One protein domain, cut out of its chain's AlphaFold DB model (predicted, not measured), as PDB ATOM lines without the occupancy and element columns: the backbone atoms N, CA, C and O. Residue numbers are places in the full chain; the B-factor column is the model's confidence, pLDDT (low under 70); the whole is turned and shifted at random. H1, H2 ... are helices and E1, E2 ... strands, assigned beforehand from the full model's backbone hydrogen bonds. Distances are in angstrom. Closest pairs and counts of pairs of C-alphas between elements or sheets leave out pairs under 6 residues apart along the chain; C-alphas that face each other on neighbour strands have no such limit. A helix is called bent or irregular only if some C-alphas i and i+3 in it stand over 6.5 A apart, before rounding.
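Overview. This is residues 4 to 123 of the 127 residues of an uncharacterized protein of Bacteroides ovatus (UniProt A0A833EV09). A twisted sheet of four antiparallel strands forms a wall, with H3 over E2 and E3 on one face and H1 over the bent strand E4 on the other. Beyond their bends E3 and E4 run on as a hairpin arm, whose residues 81 to 86 stick out, while H1 and the long loop of residues 50 to 65 lie toward opposite ends of the long axis. The printed part has 120 residues, with named elements in the order H1 H2 E1 E2 E3 E4 H3; the sheet's order is E1 - E2 - E3 - E4, and the class is mixed, helices and strands. The whole is loose, with a radius of gyration of the C-alphas of 18.2 A, and only just flat, spanning 60 by 41 by 23 A.

Along the chain. H1, residues 8 to 19, begins at C-alpha 8 (245.536, 242.295, 295.155) and is 16.5 A long. H2, residues 21 to 24, measures 5.1 A. E1, residues 31 to 35, spans 13.3 A, and E2, residues 41 to 49, 26.6 A. E3, residues 66 to 81, spans 36.3 A from C-alpha 66 (223.020, 281.163, 293.866) and bends by 86 degrees at residue 76. E4, residues 86 to 95, spans 25.0 A and bends by 58 degrees at residue 90. H3, residues 112 to 122, is 15.6 A long and ends at C-alpha 122 (217.260, 258.461, 295.425).

Arrangement. The strands E1 E2 E3 E4 form a meander, each the antiparallel neighbour of the one before. In the hairpin of E1 and E2, N 32 and O 45 are 2.8 A apart, within hydrogen-bond range. In the hairpin of E2 and E3, N 48 and O 67 are 2.7 A apart; in that of E3 and E4, N 80 and O 87 are 2.7 A apart. E1 and E4 are edge strands, apart from each other. With H1 on one face and H3 on the other, helices and sheet make three layers. H3 is over E2 and E3 at a height over the sheet of 9.6 A and runs along the strands, at 15 degrees to E2 on the local plane; the closest C-alphas of H3 and E2, Val 115 and Ala 45, are 7.0 A apart. H1 is over E4 at a height of 8.5 A, slantwise at 46 degrees on the local plane; their closest C-alphas, Leu 14 and Leu 90, are 6.7 A apart. H2 is on the sheet but over none of its strands, only just: 2 of its 4 C-alphas fall on E1. H1 and H2 meet only through their link, and H3 is apart from both. In H1 and H3 every O i to N i+4 pair is within hydrogen-bond range; H2 is too short for such a pair.

Size, cuts and confidence. The C-alphas of Ile 8 and Lys 56, the two farthest apart, are 61.5 A from each other. The printed part has no cut. The links E2 to E3 and E4 to H3 are long, 16 residues each. The mean pLDDT of the printed part is 91.6; residues 61 and 63 are under 70.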
ATOM      1  N   SER A   4     239.632 244.467 288.822       90.44
ATOM      2  CA  SER A   4     240.156 243.109 289.013       90.44
ATOM      3  C   SER A   4     241.550 242.879 288.420       90.44
ATOM      4  O   SER A   4     242.159 241.858 288.706       90.44
ATOM      5  N   GLU A   5     242.033 243.783 287.564       91.50
ATOM      6  CA  GLU A   5     243.370 243.712 286.956       91.50
ATOM      7  C   GLU A   5     244.432 244.415 287.821       91.50
ATOM      8  O   GLU A   5     245.614 244.380 287.489       91.50
ATOM      9  N   LEU A   6     244.028 245.082 288.910       90.38
ATOM     10  CA  LEU A   6     244.957 245.714 289.846       90.38
ATOM     11  C   LEU A   6     245.632 244.660 290.741       90.38
ATOM     12  O   LEU A   6     245.032 243.617 291.008       90.38
ATOM     13  N   PRO A   7     246.838 244.928 291.274       92.19
ATOM     14  CA  PRO A   7     247.431 244.090 292.315       92.19
ATOM     15  C   PRO A   7     246.469 243.883 293.491       92.19
ATOM     16  O   PRO A   7     245.733 244.802 293.859       92.19
ATOM     17  N   ILE A   8     246.475 242.686 294.086       93.19
ATOM     18  CA  ILE A   8     245.536 242.295 295.155       93.19
ATOM     19  C   ILE A   8     245.587 243.290 296.322       93.19
ATOM     20  O   ILE A   8     244.542 243.768 296.761       93.19
ATOM     21  N   ASP A   9     246.789 243.693 296.737       93.00
ATOM     22  CA  ASP A   9     246.988 244.661 297.821       93.00
ATOM     23  C   ASP A   9     246.352 246.023 297.502       93.00
ATOM     24  O   ASP A   9     245.725 246.655 298.355       93.00
ATOM     25  N   THR A  10     246.443 246.469 296.243       91.88
ATOM     26  CA  THR A  10     245.797 247.703 295.777       91.88
ATOM     27  C   THR A  10     244.277 247.566 295.789       91.88
ATOM     28  O   THR A  10     243.585 248.488 296.218       91.88
ATOM     29  N   GLN A  11     243.741 246.424 295.346       93.06
ATOM     30  CA  GLN A  11     242.299 246.172 295.388       93.06
ATOM     31  C   GLN A  11     241.776 246.196 296.826       93.06
ATOM     32  O   GLN A  11     240.753 246.828 297.097       93.06
ATOM     33  N   GLN A  12     242.476 245.539 297.751       94.12
ATOM     34  CA  GLN A  12     242.092 245.495 299.156       94.12
ATOM     35  C   GLN A  12     242.124 246.893 299.779       94.12
ATOM     36  O   GLN A  12     241.108 247.337 300.311       94.12
ATOM     37  N   ARG A  13     243.216 247.645 299.581       95.50
ATOM     38  CA  ARG A  13     243.331 249.034 300.048       95.50
ATOM     39  C   ARG A  13     242.195 249.918 299.530       95.50
ATOM     40  O   ARG A  13     241.560 250.619 300.312       95.50
ATOM     41  N   LEU A  14     241.909 249.880 298.228       94.31
ATOM     42  CA  LEU A  14     240.844 250.699 297.642       94.31
ATOM     43  C   LEU A  14     239.453 250.288 298.141       94.31
ATOM     44  O   LEU A  14     238.604 251.152 298.342       94.31
ATOM     45  N   ASN A  15     239.203 248.996 298.375       94.00
ATOM     46  CA  ASN A  15     237.949 248.538 298.978       94.00
ATOM     47  C   ASN A  15     237.810 248.993 300.440       94.00
ATOM     48  O   ASN A  15     236.721 249.414 300.840       94.00
ATOM     49  N   ASP A  16     238.900 248.971 301.209       93.50
ATOM     50  CA  ASP A  16     238.940 249.454 302.593       93.50
ATOM     51  C   ASP A  16     238.761 250.973 302.682       93.50
ATOM     52  O   ASP A  16     238.118 251.480 303.598       93.50
ATOM     53  N   GLU A  17     239.310 251.727 301.729       94.19
ATOM     54  CA  GLU A  17     239.046 253.161 301.597       94.19
ATOM     55  C   GLU A  17     237.587 253.417 301.208       94.19
ATOM     56  O   GLU A  17     236.937 254.293 301.783       94.19
ATOM     57  N   ARG A  18     237.051 252.623 300.271       93.38
ATOM     58  CA  ARG A  18     235.683 252.771 299.766       93.38
ATOM     59  C   ARG A  18     234.656 252.534 300.867       93.38
ATOM     60  O   ARG A  18     233.733 253.328 301.006       93.38
ATOM     61  N   SER A  19     234.832 251.495 301.682       92.00
ATOM     62  CA  SER A  19     233.923 251.180 302.794       92.00
ATOM     63  C   SER A  19     233.868 252.277 303.866       92.00
ATOM     64  O   SER A  19     232.882 252.378 304.592       92.00
ATOM     65  N   LYS A  20     234.888 253.142 303.930       93.19
ATOM     66  CA  LYS A  20     234.975 254.271 304.868       93.19
ATOM     67  C   LYS A  20     234.425 255.583 304.303       93.19
ATOM     68  O   LYS A  20     234.378 256.571 305.035       93.19
ATOM     69  N   LEU A  21     234.020 255.632 303.029       92.81
ATOM     70  CA  LEU A  21     233.537 256.868 302.397       92.81
ATOM     71  C   LEU A  21     232.243 257.397 303.016       92.81
ATOM     72  O   LEU A  21     232.079 258.610 303.107       92.81
ATOM     73  N   SER A  22     231.354 256.523 303.492       89.31
ATOM     74  CA  SER A  22     230.119 256.914 304.191       89.31
ATOM     75  C   SER A  22     230.382 257.848 305.377       89.31
ATOM     76  O   SER A  22     229.651 258.821 305.565       89.31
ATOM     77  N   ASN A  23     231.488 257.634 306.099       90.69
ATOM     78  CA  ASN A  23     231.919 258.458 307.235       90.69
ATOM     79  C   ASN A  23     232.483 259.829 306.825       90.69
ATOM     80  O   ASN A  23     232.732 260.672 307.680       90.69
ATOM     81  N   ARG A  24     232.725 260.052 305.529       89.69
ATOM     82  CA  ARG A  24     233.269 261.302 304.971       89.69
ATOM     83  C   ARG A  24     232.190 262.160 304.310       89.69
ATOM     84  O   ARG A  24     232.504 263.006 303.475       89.69
ATOM     85  N   SER A  25     230.925 261.915 304.644       91.88
ATOM     86  CA  SER A  25     229.813 262.703 304.123       91.88
ATOM     87  C   SER A  25     229.880 264.142 304.653       91.88
ATOM     88  O   SER A  25     230.208 264.384 305.813       91.88
ATOM     89  N   ILE A  26     229.585 265.109 303.790       94.75
ATOM     90  CA  ILE A  26     229.596 266.543 304.077       94.75
ATOM     91  C   ILE A  26     228.186 267.075 303.855       94.75
ATOM     92  O   ILE A  26     227.559 266.804 302.835       94.75
ATOM     93  N   ASN A  27     227.685 267.874 304.791       94.62
ATOM     94  CA  ASN A  27     226.409 268.565 304.649       94.62
ATOM     95  C   ASN A  27     226.500 269.956 305.285       94.62
ATOM     96  O   ASN A  27     226.011 270.194 306.386       94.62
ATOM     97  N   ASN A  28     227.134 270.896 304.586       94.62
ATOM     98  CA  ASN A  28     227.329 272.266 305.065       94.62
ATOM     99  C   ASN A  28     226.636 273.290 304.142       94.62
ATOM    100  O   ASN A  28     225.809 272.932 303.303       94.62
ATOM    101  N   ALA A  29     226.869 274.586 304.354       91.12
ATOM    102  CA  ALA A  29     226.190 275.651 303.609       91.12
ATOM    103  C   ALA A  29     226.570 275.728 302.115       91.12
ATOM    104  O   ALA A  29     225.807 276.293 301.329       91.12
ATOM    105  N   ASN A  30     227.716 275.162 301.730       92.81
ATOM    106  CA  ASN A  30     228.313 275.305 300.401       92.81
ATOM    107  C   ASN A  30     228.481 273.969 299.667       92.81
ATOM    108  O   ASN A  30     228.595 273.954 298.445       92.81
ATOM    109  N   GLU A  31     228.489 272.852 300.390       95.94
ATOM    110  CA  GLU A  31     228.709 271.523 299.835       95.94
ATOM    111  C   GLU A  31     227.820 270.487 300.525       95.94
ATOM    112  O   GLU A  31     227.664 270.467 301.751       95.94
ATOM    113  N   VAL A  32     227.243 269.616 299.703       96.75
ATOM    114  CA  VAL A  32     226.592 268.377 300.113       96.75
ATOM    115  C   VAL A  32     227.299 267.248 299.379       96.75
ATOM    116  O   VAL A  32     227.221 267.166 298.161       96.75
ATOM    117  N   LEU A  33     227.986 266.382 300.109       96.69
ATOM    118  CA  LEU A  33     228.658 265.204 299.583       96.69
ATOM    119  C   LEU A  33     228.187 264.001 300.385       96.69
ATOM    120  O   LEU A  33     228.426 263.929 301.583       96.69
ATOM    121  N   LEU A  34     227.511 263.067 299.735       96.44
ATOM    122  CA  LEU A  34     226.929 261.896 300.373       96.44
ATOM    123  C   LEU A  34     227.428 260.642 299.673       96.44
ATOM    124  O   LEU A  34     227.554 260.612 298.446       96.44
ATOM    125  N   TYR A  35     227.637 259.591 300.453       95.88
ATOM    126  CA  TYR A  35     227.954 258.262 299.948       95.88
ATOM    127  C   TYR A  35     226.924 257.252 300.444       95.88
ATOM    128  O   TYR A  35     226.314 257.419 301.501       95.88
ATOM    129  N   ASN A  36     226.696 256.201 299.660       94.50
ATOM    130  CA  ASN A  36     225.909 255.071 300.142       94.50
ATOM    131  C   ASN A  36     226.727 254.227 301.137       94.50
ATOM    132  O   ASN A  36     227.951 254.345 301.195       94.50
ATOM    133  N   GLN A  37     226.072 253.324 301.872       92.19
ATOM    134  CA  GLN A  37     226.720 252.487 302.898       92.19
ATOM    135  C   GLN A  37     227.967 251.741 302.398       92.19
ATOM    136  O   GLN A  37     228.941 251.612 303.129       92.19
ATOM    137  N   SER A  38     227.958 251.261 301.151       91.62
ATOM    138  CA  SER A  38     229.089 250.531 300.561       91.62
ATOM    139  C   SER A  38     230.179 251.425 299.950       91.62
ATOM    140  O   SER A  38     231.167 250.903 299.428       91.62
ATOM    141  N   GLY A  39     229.972 252.746 299.919       92.25
ATOM    142  CA  GLY A  39     230.839 253.724 299.254       92.25
ATOM    143  C   GLY A  39     230.924 253.582 297.731       92.25
ATOM    144  O   GLY A  39     231.793 254.167 297.099       92.25
ATOM    145  N   SER A  40     230.052 252.788 297.109       93.31
ATOM    146  CA  SER A  40     230.028 252.574 295.653       93.31
ATOM    147  C   SER A  40     229.346 253.697 294.866       93.31
ATOM    148  O   SER A  40     229.554 253.821 293.658       93.31
ATOM    149  N   ARG A  41     228.496 254.489 295.526       95.56
ATOM    150  CA  ARG A  41     227.708 255.572 294.930       95.56
ATOM    151  C   ARG A  41     227.974 256.856 295.684       95.56
ATOM    152  O   ARG A  41     228.071 256.832 296.909       95.56
ATOM    153  N   PHE A  42     228.022 257.955 294.945       96.25
ATOM    154  CA  PHE A  42     228.152 259.285 295.514       96.25
ATOM    155  C   PHE A  42     227.072 260.215 294.970       96.25
ATOM    156  O   PHE A  42     226.609 260.064 293.835       96.25
ATOM    157  N   PHE A  43     226.705 261.192 295.786       97.00
ATOM    158  CA  PHE A  43     225.923 262.355 295.408       97.00
ATOM    159  C   PHE A  43     226.670 263.589 295.897       97.00
ATOM    160  O   PHE A  43     226.910 263.735 297.090       97.00
ATOM    161  N   SER A  44     227.079 264.443 294.969       96.75
ATOM    162  CA  SER A  44     227.858 265.647 295.228       96.75
ATOM    163  C   SER A  44     227.088 266.846 294.707       96.75
ATOM    164  O   SER A  44     226.654 266.860 293.557       96.75
ATOM    165  N   ALA A  45     226.904 267.855 295.541       97.12
ATOM    166  CA  ALA A  45     226.340 269.125 295.147       97.12
ATOM    167  C   ALA A  45     227.160 270.262 295.741       97.12
ATOM    168  O   ALA A  45     227.422 270.290 296.943       97.12
ATOM    169  N   ARG A  46     227.535 271.223 294.898       96.50
ATOM    170  CA  ARG A  46     228.313 272.394 295.309       96.50
ATOM    171  C   ARG A  46     227.590 273.671 294.949       96.50
ATOM    172  O   ARG A  46     227.110 273.818 293.828       96.50
ATOM    173  N   ARG A  47     227.547 274.592 295.904       94.25
ATOM    174  CA  ARG A  47     226.987 275.923 295.725       94.25
ATOM    175  C   ARG A  47     227.950 276.786 294.915       94.25
ATOM    176  O   ARG A  47     229.112 276.939 295.275       94.25
ATOM    177  N   HIS A  48     227.430 277.388 293.861       90.44
ATOM    178  CA  HIS A  48     228.048 278.441 293.080       90.44
ATOM    179  C   HIS A  48     227.260 279.736 293.301       90.44
ATOM    180  O   HIS A  48     226.034 279.761 293.165       90.44
ATOM    181  N   GLN A  49     227.949 280.809 293.681       85.81
ATOM    182  CA  GLN A  49     227.365 282.147 293.701       85.81
ATOM    183  C   GLN A  49     227.776 282.863 292.427       85.81
ATOM    184  O   GLN A  49     228.962 282.956 292.121       85.81
ATOM    185  N   SER A  50     226.786 283.337 291.684       82.19
ATOM    186  CA  SER A  50     227.039 284.076 290.459       82.19
ATOM    187  C   SER A  50     227.317 285.534 290.797       82.19
ATOM    188  O   SER A  50     226.549 286.186 291.514       82.19
ATOM    189  N   SER A  51     228.412 286.044 290.252       81.88
ATOM    190  CA  SER A  51     228.731 287.463 290.228       81.88
ATOM    191  C   SER A  51     228.329 288.076 288.889       81.88
ATOM    192  O   SER A  51     228.094 287.372 287.906       81.88
ATOM    193  N   TRP A  52     228.210 289.398 288.857       84.12
ATOM    194  CA  TRP A  52     227.949 290.166 287.640       84.12
ATOM    195  C   TRP A  52     228.717 291.489 287.693       84.12
ATOM    196  O   TRP A  52     229.310 291.820 288.722       84.12
ATOM    197  N   GLN A  53     228.749 292.216 286.581       85.25
ATOM    198  CA  GLN A  53     229.334 293.553 286.500       85.25
ATOM    199  C   GLN A  53     228.227 294.568 286.243       85.25
ATOM    200  O   GLN A  53     227.375 294.318 285.391       85.25
ATOM    201  N   ASP A  54     228.235 295.682 286.972       83.69
ATOM    202  CA  ASP A  54     227.328 296.790 286.673       83.69
ATOM    203  C   ASP A  54     227.699 297.493 285.357       83.69
ATOM    204  O   ASP A  54     228.755 297.246 284.772       83.69
ATOM    205  N   ASP A  55     226.847 298.413 284.898       86.56
ATOM    206  CA  ASP A  55     227.072 299.176 283.659       86.56
ATOM    207  C   ASP A  55     228.322 300.077 283.715       86.56
ATOM    208  O   ASP A  55     228.726 300.666 282.713       86.56
ATOM    209  N   LYS A  56     228.943 300.202 284.892       86.88
ATOM    210  CA  LYS A  56     230.182 300.949 285.135       86.88
ATOM    211  C   LYS A  56     231.401 300.023 285.239       86.88
ATOM    212  O   LYS A  56     232.502 300.507 285.486       86.88
ATOM    213  N   GLY A  57     231.222 298.713 285.048       84.56
ATOM    214  CA  GLY A  57     232.270 297.697 285.131       84.56
ATOM    215  C   GLY A  57     232.647 297.282 286.557       84.56
ATOM    216  O   GLY A  57     233.617 296.541 286.734       84.56
ATOM    217  N   ASN A  58     231.914 297.721 287.584       85.25
ATOM    218  CA  ASN A  58     232.183 297.331 288.965       85.25
ATOM    219  C   ASN A  58     231.751 295.883 289.205       85.25
ATOM    220  O   ASN A  58     230.632 295.480 288.882       85.25
ATOM    221  N   TYR A  59     232.639 295.107 289.823       81.81
ATOM    222  CA  TYR A  59     232.389 293.712 290.158       81.81
ATOM    223  C   TYR A  59     231.426 293.576 291.343       81.81
ATOM    224  O   TYR A  59     231.717 294.034 292.448       81.81
ATOM    225  N   MET A  60     230.313 292.878 291.127       81.56
ATOM    226  CA  MET A  60     229.293 292.602 292.135       81.56
ATOM    227  C   MET A  60     229.336 291.118 292.532       81.56
ATOM    228  O   MET A  60     228.764 290.272 291.837       81.56
ATOM    229  N   PRO A  61     229.983 290.764 293.661       68.81
ATOM    230  CA  PRO A  61     230.259 289.371 294.021       68.81
ATOM    231  C   PRO A  61     229.027 288.542 294.413       68.81
ATOM    232  O   PRO A  61     229.087 287.318 294.340       68.81
ATOM    233  N   PHE A  62     227.918 289.169 294.833       70.25
ATOM    234  CA  PHE A  62     226.784 288.462 295.459       70.25
ATOM    235  C   PHE A  62     225.408 288.743 294.835       70.25
ATOM    236  O   PHE A  62     224.391 288.363 295.410       70.25
ATOM    237  N   GLY A  63     225.344 289.402 293.675       66.56
ATOM    238  CA  GLY A  63     224.066 289.856 293.109       66.56
ATOM    239  C   GLY A  63     223.470 288.984 291.996       66.56
ATOM    240  O   GLY A  63     222.331 289.217 291.615       66.56
ATOM    241  N   GLY A  64     224.191 287.979 291.483       72.25
ATOM    242  CA  GLY A  64     223.732 287.133 290.367       72.25
ATOM    243  C   GLY A  64     222.909 285.909 290.789       72.25
ATOM    244  O   GLY A  64     222.576 285.067 289.957       72.25
ATOM    245  N   GLY A  65     222.599 285.781 292.084       80.81
ATOM    246  CA  GLY A  65     221.913 284.627 292.667       80.81
ATOM    247  C   GLY A  65     222.852 283.473 293.040       80.81
ATOM    248  O   GLY A  65     224.073 283.548 292.900       80.81
ATOM    249  N   SER A  66     222.275 282.388 293.566       84.06
ATOM    250  CA  SER A  66     223.020 281.163 293.866       84.06
ATOM    251  C   SER A  66     222.406 279.954 293.189       84.06
ATOM    252  O   SER A  66     221.187 279.800 293.154       84.06
ATOM    253  N   GLU A  67     223.270 279.079 292.710       92.75
ATOM    254  CA  GLU A  67     222.925 277.818 292.081       92.75
ATOM    255  C   GLU A  67     223.744 276.699 292.720       92.75
ATOM    256  O   GLU A  67     224.798 276.929 293.301       92.75
ATOM    257  N   TRP A  68     223.237 275.479 292.667       95.62
ATOM    258  CA  TRP A  68     223.911 274.283 293.135       95.62
ATOM    259  C   TRP A  68     224.135 273.373 291.949       95.62
ATOM    260  O   TRP A  68     223.166 272.922 291.350       95.62
ATOM    261  N   THR A  69     225.388 273.069 291.638       96.62
ATOM    262  CA  THR A  69     225.730 272.075 290.619       96.62
ATOM    263  C   THR A  69     225.659 270.701 291.253       96.62
ATOM    264  O   THR A  69     226.359 270.456 292.233       96.62
ATOM    265  N   VAL A  70     224.833 269.813 290.702       96.94
ATOM    266  CA  VAL A  70     224.564 268.481 291.252       96.94
ATOM    267  C   VAL A  70     225.192 267.410 290.364       96.94
ATOM    268  O   VAL A  70     225.129 267.458 289.136       96.94
ATOM    269  N   ARG A  71     225.812 266.420 291.000       96.88
ATOM    270  CA  ARG A  71     226.437 265.255 290.381       96.88
ATOM    271  C   ARG A  71     226.059 264.006 291.157       96.88
ATOM    272  O   ARG A  71     226.114 263.974 292.381       96.88
ATOM    273  N   TYR A  72     225.722 262.953 290.433       97.12
ATOM    274  CA  TYR A  72     225.415 261.647 290.995       97.12
ATOM    275  C   TYR A  72     226.142 260.589 290.176       97.12
ATOM    276  O   TYR A  72     226.120 260.634 288.946       97.12
ATOM    277  N   GLY A  73     226.815 259.653 290.838       96.50
ATOM    278  CA  GLY A  73     227.753 258.774 290.155       96.50
ATOM    279  C   GLY A  73     228.120 257.515 290.921       96.50
ATOM    280  O   GLY A  73     227.641 257.252 292.026       96.50
ATOM    281  N   CYS A  74     228.973 256.704 290.302       95.25
ATOM    282  CA  CYS A  74     229.669 255.618 290.982       95.25
ATOM    283  C   CYS A  74     231.082 256.047 291.357       95.25
ATOM    284  O   CYS A  74     231.734 256.771 290.605       95.25
ATOM    285  N   VAL A  75     231.571 255.549 292.483       94.75
ATOM    286  CA  VAL A  75     232.981 255.676 292.849       94.75
ATOM    287  C   VAL A  75     233.776 254.673 292.023       94.75
ATOM    288  O   VAL A  75     233.482 253.476 292.020       94.75
ATOM    289  N   GLY A  76     234.739 255.187 291.271       93.88
ATOM    290  CA  GLY A  76     235.696 254.413 290.500       93.88
ATOM    291  C   GLY A  76     237.091 254.520 291.097       93.88
ATOM    292  O   GLY A  76     237.273 254.829 292.274       93.88
ATOM    293  N   PHE A  77     238.084 254.280 290.253       93.44
ATOM    294  CA  PHE A  77     239.487 254.464 290.582       93.44
ATOM    295  C   PHE A  77     240.198 255.111 289.396       93.44
ATOM    296  O   PHE A  77     239.805 254.920 288.242       93.44
ATOM    297  N   ALA A  78     241.245 255.870 289.685       92.50
ATOM    298  CA  ALA A  78     242.088 256.502 288.689       92.50
ATOM    299  C   ALA A  78     243.554 256.174 288.961       92.50
ATOM    300  O   ALA A  78     243.968 255.983 290.104       92.50
ATOM    301  N   ARG A  79     244.342 256.099 287.886       92.00
ATOM    302  CA  ARG A  79     245.791 255.939 287.986       92.00
ATOM    303  C   ARG A  79     246.412 257.278 288.369       92.00
ATOM    304  O   ARG A  79     246.264 258.256 287.639       92.00
ATOM    305  N   LYS A  80     247.166 257.289 289.459       90.88
ATOM    306  CA  LYS A  80     247.907 258.436 289.968       90.88
ATOM    307  C   LYS A  80     249.394 258.256 289.693       90.88
ATOM    308  O   LYS A  80     249.977 257.224 290.015       90.88
ATOM    309  N   LYS A  81     250.025 259.258 289.081       89.25
ATOM    310  CA  LYS A  81     251.480 259.263 288.888       89.25
ATOM    311  C   LYS A  81     252.166 259.554 290.224       89.25
ATOM    312  O   LYS A  81     251.777 260.499 290.907       89.25
ATOM    313  N   GLN A  82     253.180 258.769 290.573       87.06
ATOM    314  CA  GLN A  82     254.039 259.012 291.732       87.06
ATOM    315  C   GLN A  82     255.457 259.394 291.283       87.06
ATOM    316  O   GLN A  82     255.772 259.358 290.091       87.06
ATOM    317  N   VAL A  83     256.307 259.789 292.239       83.69
ATOM    318  CA  VAL A  83     257.727 260.105 291.988       83.69
ATOM    319  C   VAL A  83     258.449 258.890 291.396       83.69
ATOM    320  O   VAL A  83     259.240 259.038 290.470       83.69
ATOM    321  N   ILE A  84     258.116 257.686 291.874       82.25
ATOM    322  CA  ILE A  84     258.564 256.413 291.309       82.25
ATOM    323  C   ILE A  84     257.322 255.578 290.989       82.25
ATOM    324  O   ILE A  84     256.609 255.138 291.885       82.25
ATOM    325  N   GLY A  85     257.062 255.363 289.700       86.06
ATOM    326  CA  GLY A  85     255.980 254.498 289.230       86.06
ATOM    327  C   GLY A  85     254.582 255.127 289.258       86.06
ATOM    328  O   GLY A  85     254.393 256.335 289.079       86.06
ATOM    329  N   TYR A  86     253.581 254.263 289.415       87.12
ATOM    330  CA  TYR A  86     252.164 254.612 289.412       87.12
ATOM    331  C   TYR A  86     251.465 253.934 290.582       87.12
ATOM    332  O   TYR A  86     251.771 252.792 290.911       87.12
ATOM    333  N   ASP A  87     250.479 254.623 291.137       89.25
ATOM    334  CA  ASP A  87     249.559 254.096 292.138       89.25
ATOM    335  C   ASP A  87     248.117 254.336 291.674       89.25
ATOM    336  O   ASP A  87     247.875 254.895 290.599       89.25
ATOM    337  N   TYR A  88     247.146 253.901 292.463       91.81
ATOM    338  CA  TYR A  88     245.729 254.060 292.183       91.81
ATOM    339  C   TYR A  88     245.014 254.701 293.366       91.81
ATOM    340  O   TYR A  88     245.279 254.387 294.522       91.81
ATOM    341  N   GLU A  89     244.075 255.591 293.078       93.62
ATOM    342  CA  GLU A  89     243.247 256.240 294.093       93.62
ATOM    343  C   GLU A  89     241.773 256.165 293.715       93.62
ATOM    344  O   GLU A  89     241.430 256.011 292.539       93.62
ATOM    345  N   LEU A  90     240.897 256.259 294.716       93.75
ATOM    346  CA  LEU A  90     239.466 256.393 294.473       93.75
ATOM    347  C   LEU A  90     239.181 257.713 293.754       93.75
ATOM    348  O   LEU A  90     239.737 258.755 294.092       93.75
ATOM    349  N   ALA A  91     238.286 257.663 292.774       93.00
ATOM    350  CA  ALA A  91     237.923 258.817 291.962       93.00
ATOM    351  C   ALA A  91     236.431 258.809 291.614       93.00
ATOM    352  O   ALA A  91     235.758 257.777 291.705       93.00
ATOM    353  N   GLU A  92     235.911 259.956 291.174       92.31
ATOM    354  CA  GLU A  92     234.592 260.013 290.544       92.31
ATOM    355  C   GLU A  92     234.619 259.169 289.262       92.31
ATOM    356  O   GLU A  92     235.409 259.408 288.350       92.31
ATOM    357  N   GLY A  93     233.782 258.135 289.214       92.31
ATOM    358  CA  GLY A  93     233.613 257.293 288.039       92.31
ATOM    359  C   GLY A  93     232.510 257.821 287.124       92.31
ATOM    360  O   GLY A  93     232.343 259.019 286.909       92.31
ATOM    361  N   LYS A  94     231.713 256.898 286.578       94.00
ATOM    362  CA  LYS A  94     230.586 257.231 285.702       94.00
ATOM    363  C   LYS A  94     229.529 258.058 286.439       94.00
ATOM    364  O   LYS A  94     229.057 257.658 287.506       94.00
ATOM    365  N   LEU A  95     229.124 259.162 285.813       96.12
ATOM    366  CA  LEU A  95     227.997 259.993 286.232       96.12
ATOM    367  C   LEU A  95     226.682 259.479 285.636       96.12
ATOM    368  O   LEU A  95     226.656 258.919 284.537       96.12
ATOM    369  N   TYR A  96     225.586 259.695 286.358       95.56
ATOM    370  CA  TYR A  96     224.241 259.313 285.951       95.56
ATOM    371  C   TYR A  96     223.285 260.495 286.090       95.56
ATOM    372  O   TYR A  96     223.266 261.178 287.110       95.56
ATOM    373  N   SER A  97     222.439 260.679 285.080       94.06
ATOM    374  CA  SER A  97     221.333 261.645 285.082       94.06
ATOM    375  C   SER A  97     220.035 261.076 285.669       94.06
ATOM    376  O   SER A  97     219.053 261.798 285.829       94.06
ATOM    377  N   LYS A  98     220.006 259.774 285.984       95.12
ATOM    378  CA  LYS A  98     218.856 259.079 286.572       95.12
ATOM    379  C   LYS A  98     219.322 257.978 287.529       95.12
ATOM    380  O   LYS A  98     220.310 257.293 287.253       95.12
ATOM    381  N   SER A  99     218.637 257.812 288.654       93.75
ATOM    382  CA  SER A  99     218.858 256.715 289.603       93.75
ATOM    383  C   SER A  99     218.127 255.438 289.173       93.75
ATOM    384  O   SER A  99     217.272 255.446 288.288       93.75
ATOM    385  N   SER A 100     218.436 254.316 289.825       91.25
ATOM    386  CA  SER A 100     217.788 253.025 289.552       91.25
ATOM    387  C   SER A 100     216.288 253.018 289.855       91.25
ATOM    388  O   SER A 100     215.552 252.290 289.200       91.25
ATOM    389  N   ASN A 101     215.824 253.834 290.807       92.94
ATOM    390  CA  ASN A 101     214.402 253.987 291.137       92.94
ATOM    391  C   ASN A 101     213.682 255.051 290.280       92.94
ATOM    392  O   ASN A 101     212.534 255.383 290.551       92.94
ATOM    393  N   GLY A 102     214.344 255.602 289.257       92.62
ATOM    394  CA  GLY A 102     213.735 256.530 288.304       92.62
ATOM    395  C   GLY A 102     213.815 258.014 288.673       92.62
ATOM    396  O   GLY A 102     213.428 258.840 287.846       92.62
ATOM    397  N   THR A 103     214.354 258.381 289.843       94.88
ATOM    398  CA  THR A 103     214.602 259.791 290.197       94.88
ATOM    399  C   THR A 103     215.542 260.432 289.179       94.88
ATOM    400  O   THR A 103     216.611 259.900 288.880       94.88
ATOM    401  N   VAL A 104     215.146 261.582 288.641       95.50
ATOM    402  CA  VAL A 104     215.965 262.377 287.720       95.50
ATOM    403  C   VAL A 104     216.926 263.247 288.524       95.50
ATOM    404  O   VAL A 104     216.527 263.883 289.497       95.50
ATOM    405  N   ILE A 105     218.192 263.278 288.107       95.56
ATOM    406  CA  ILE A 105     219.232 264.104 288.709       95.56
ATOM    407  C   ILE A 105     219.471 265.290 287.769       95.56
ATOM    408  O   ILE A 105     220.092 265.107 286.719       95.56
ATOM    409  N   PRO A 106     218.965 266.488 288.105       95.06
ATOM    410  CA  PRO A 106     219.260 267.685 287.333       95.06
ATOM    411  C   PRO A 106     220.745 268.041 287.461       95.06
ATOM    412  O   PRO A 106     221.380 267.736 288.467       95.06
ATOM    413  N   SER A 107     221.297 268.718 286.454       94.25
ATOM    414  CA  SER A 107     222.669 269.239 286.508       94.25
ATOM    415  C   SER A 107     222.816 270.389 287.504       94.25
ATOM    416  O   SER A 107     223.900 270.587 288.057       94.25
ATOM    417  N   SER A 108     221.738 271.142 287.743       94.69
ATOM    418  CA  SER A 108     221.713 272.215 288.727       94.69
ATOM    419  C   SER A 108     220.342 272.420 289.376       94.69
ATOM    420  O   SER A 108     219.308 272.066 288.811       94.69
ATOM    421  N   VAL A 109     220.340 272.990 290.583       94.94
ATOM    422  CA  VAL A 109     219.140 273.434 291.321       94.94
ATOM    423  C   VAL A 109     219.412 274.758 292.031       94.94
ATOM    424  O   VAL A 109     220.566 275.152 292.184       94.94
ATOM    425  N   LYS A 110     218.385 275.480 292.485       92.50
ATOM    426  CA  LYS A 110     218.582 276.817 293.077       92.50
ATOM    427  C   LYS A 110     218.855 276.767 294.574       92.50
ATOM    428  O   LYS A 110     219.569 277.618 295.104       92.50
ATOM    429  N   THR A 111     218.331 275.763 295.271       92.94
ATOM    430  CA  THR A 111     218.351 275.726 296.735       92.94
ATOM    431  C   THR A 111     218.947 274.441 297.301       92.94
ATOM    432  O   THR A 111     218.790 273.350 296.756       92.94
ATOM    433  N   LYS A 112     219.546 274.544 298.494       94.19
ATOM    434  CA  LYS A 112     220.002 273.372 299.259       94.19
ATOM    435  C   LYS A 112     218.846 272.421 299.606       94.19
ATOM    436  O   LYS A 112     219.039 271.213 299.708       94.19
ATOM    437  N   LYS A 113     217.630 272.950 299.785       95.12
ATOM    438  CA  LYS A 113     216.439 272.139 300.075       95.12
ATOM    439  C   LYS A 113     216.123 271.190 298.916       95.12
ATOM    440  O   LYS A 113     215.864 270.016 299.164       95.12
ATOM    441  N   GLU A 114     216.211 271.670 297.676       95.94
ATOM    442  CA  GLU A 114     216.053 270.837 296.476       95.94
ATOM    443  C   GLU A 114     217.150 269.775 296.385       95.94
ATOM    444  O   GLU A 114     216.837 268.605 296.172       95.94
ATOM    445  N   VAL A 115     218.411 270.150 296.644       96.19
ATOM    446  CA  VAL A 115     219.545 269.207 296.696       96.19
ATOM    447  C   VAL A 115     219.246 268.037 297.640       96.19
ATOM    448  O   VAL A 115     219.337 266.874 297.244       96.19
ATOM    449  N   LEU A 116     218.849 268.334 298.881       96.50
ATOM    450  CA  LEU A 116     218.539 267.304 299.876       96.50
ATOM    451  C   LEU A 116     217.285 266.500 299.506       96.50
ATOM    452  O   LEU A 116     217.234 265.302 299.776       96.50
ATOM    453  N   SER A 117     216.290 267.124 298.872       96.50
ATOM    454  CA  SER A 117     215.088 266.435 298.388       96.50
ATOM    455  C   SER A 117     215.420 265.400 297.313       96.50
ATOM    456  O   SER A 117     214.906 264.281 297.359       96.50
ATOM    457  N   ILE A 118     216.312 265.734 296.375       96.44
ATOM    458  CA  ILE A 118     216.780 264.803 295.338       96.44
ATOM    459  C   ILE A 118     217.529 263.640 295.987       96.44
ATOM    460  O   ILE A 118     217.195 262.485 295.733       96.44
ATOM    461  N   ALA A 119     218.488 263.925 296.873       95.06
ATOM    462  CA  ALA A 119     219.255 262.886 297.556       95.06
ATOM    463  C   ALA A 119     218.352 261.917 298.344       95.06
ATOM    464  O   ALA A 119     218.531 260.701 298.261       95.06
ATOM    465  N   LYS A 120     217.339 262.440 299.050       95.62
ATOM    466  CA  LYS A 120     216.343 261.625 299.765       95.62
ATOM    467  C   LYS A 120     215.495 260.785 298.814       95.62
ATOM    468  O   LYS A 120     215.234 259.628 299.112       95.62
ATOM    469  N   SER A 121     215.116 261.344 297.663       95.81
ATOM    470  CA  SER A 121     214.325 260.640 296.644       95.81
ATOM    471  C   SER A 121     215.089 259.474 296.011       95.81
ATOM    472  O   SER A 121     214.488 258.451 295.695       95.81
ATOM    473  N   ILE A 122     216.416 259.581 295.874       95.56
ATOM    474  CA  ILE A 122     217.260 258.461 295.425       95.56
ATOM    475  C   ILE A 122     217.255 257.327 296.468       95.56
ATOM    476  O   ILE A 122     217.268 256.157 296.095       95.56
ATOM    477  N   GLY A 123     217.219 257.659 297.764       93.31
ATOM    478  CA  GLY A 123     216.925 256.706 298.842       93.31
ATOM    479  C   GLY A 123     218.055 255.742 299.224       93.31
ATOM    480  O   GLY A 123     217.811 254.794 299.961       93.31
TER     481      GLY A 123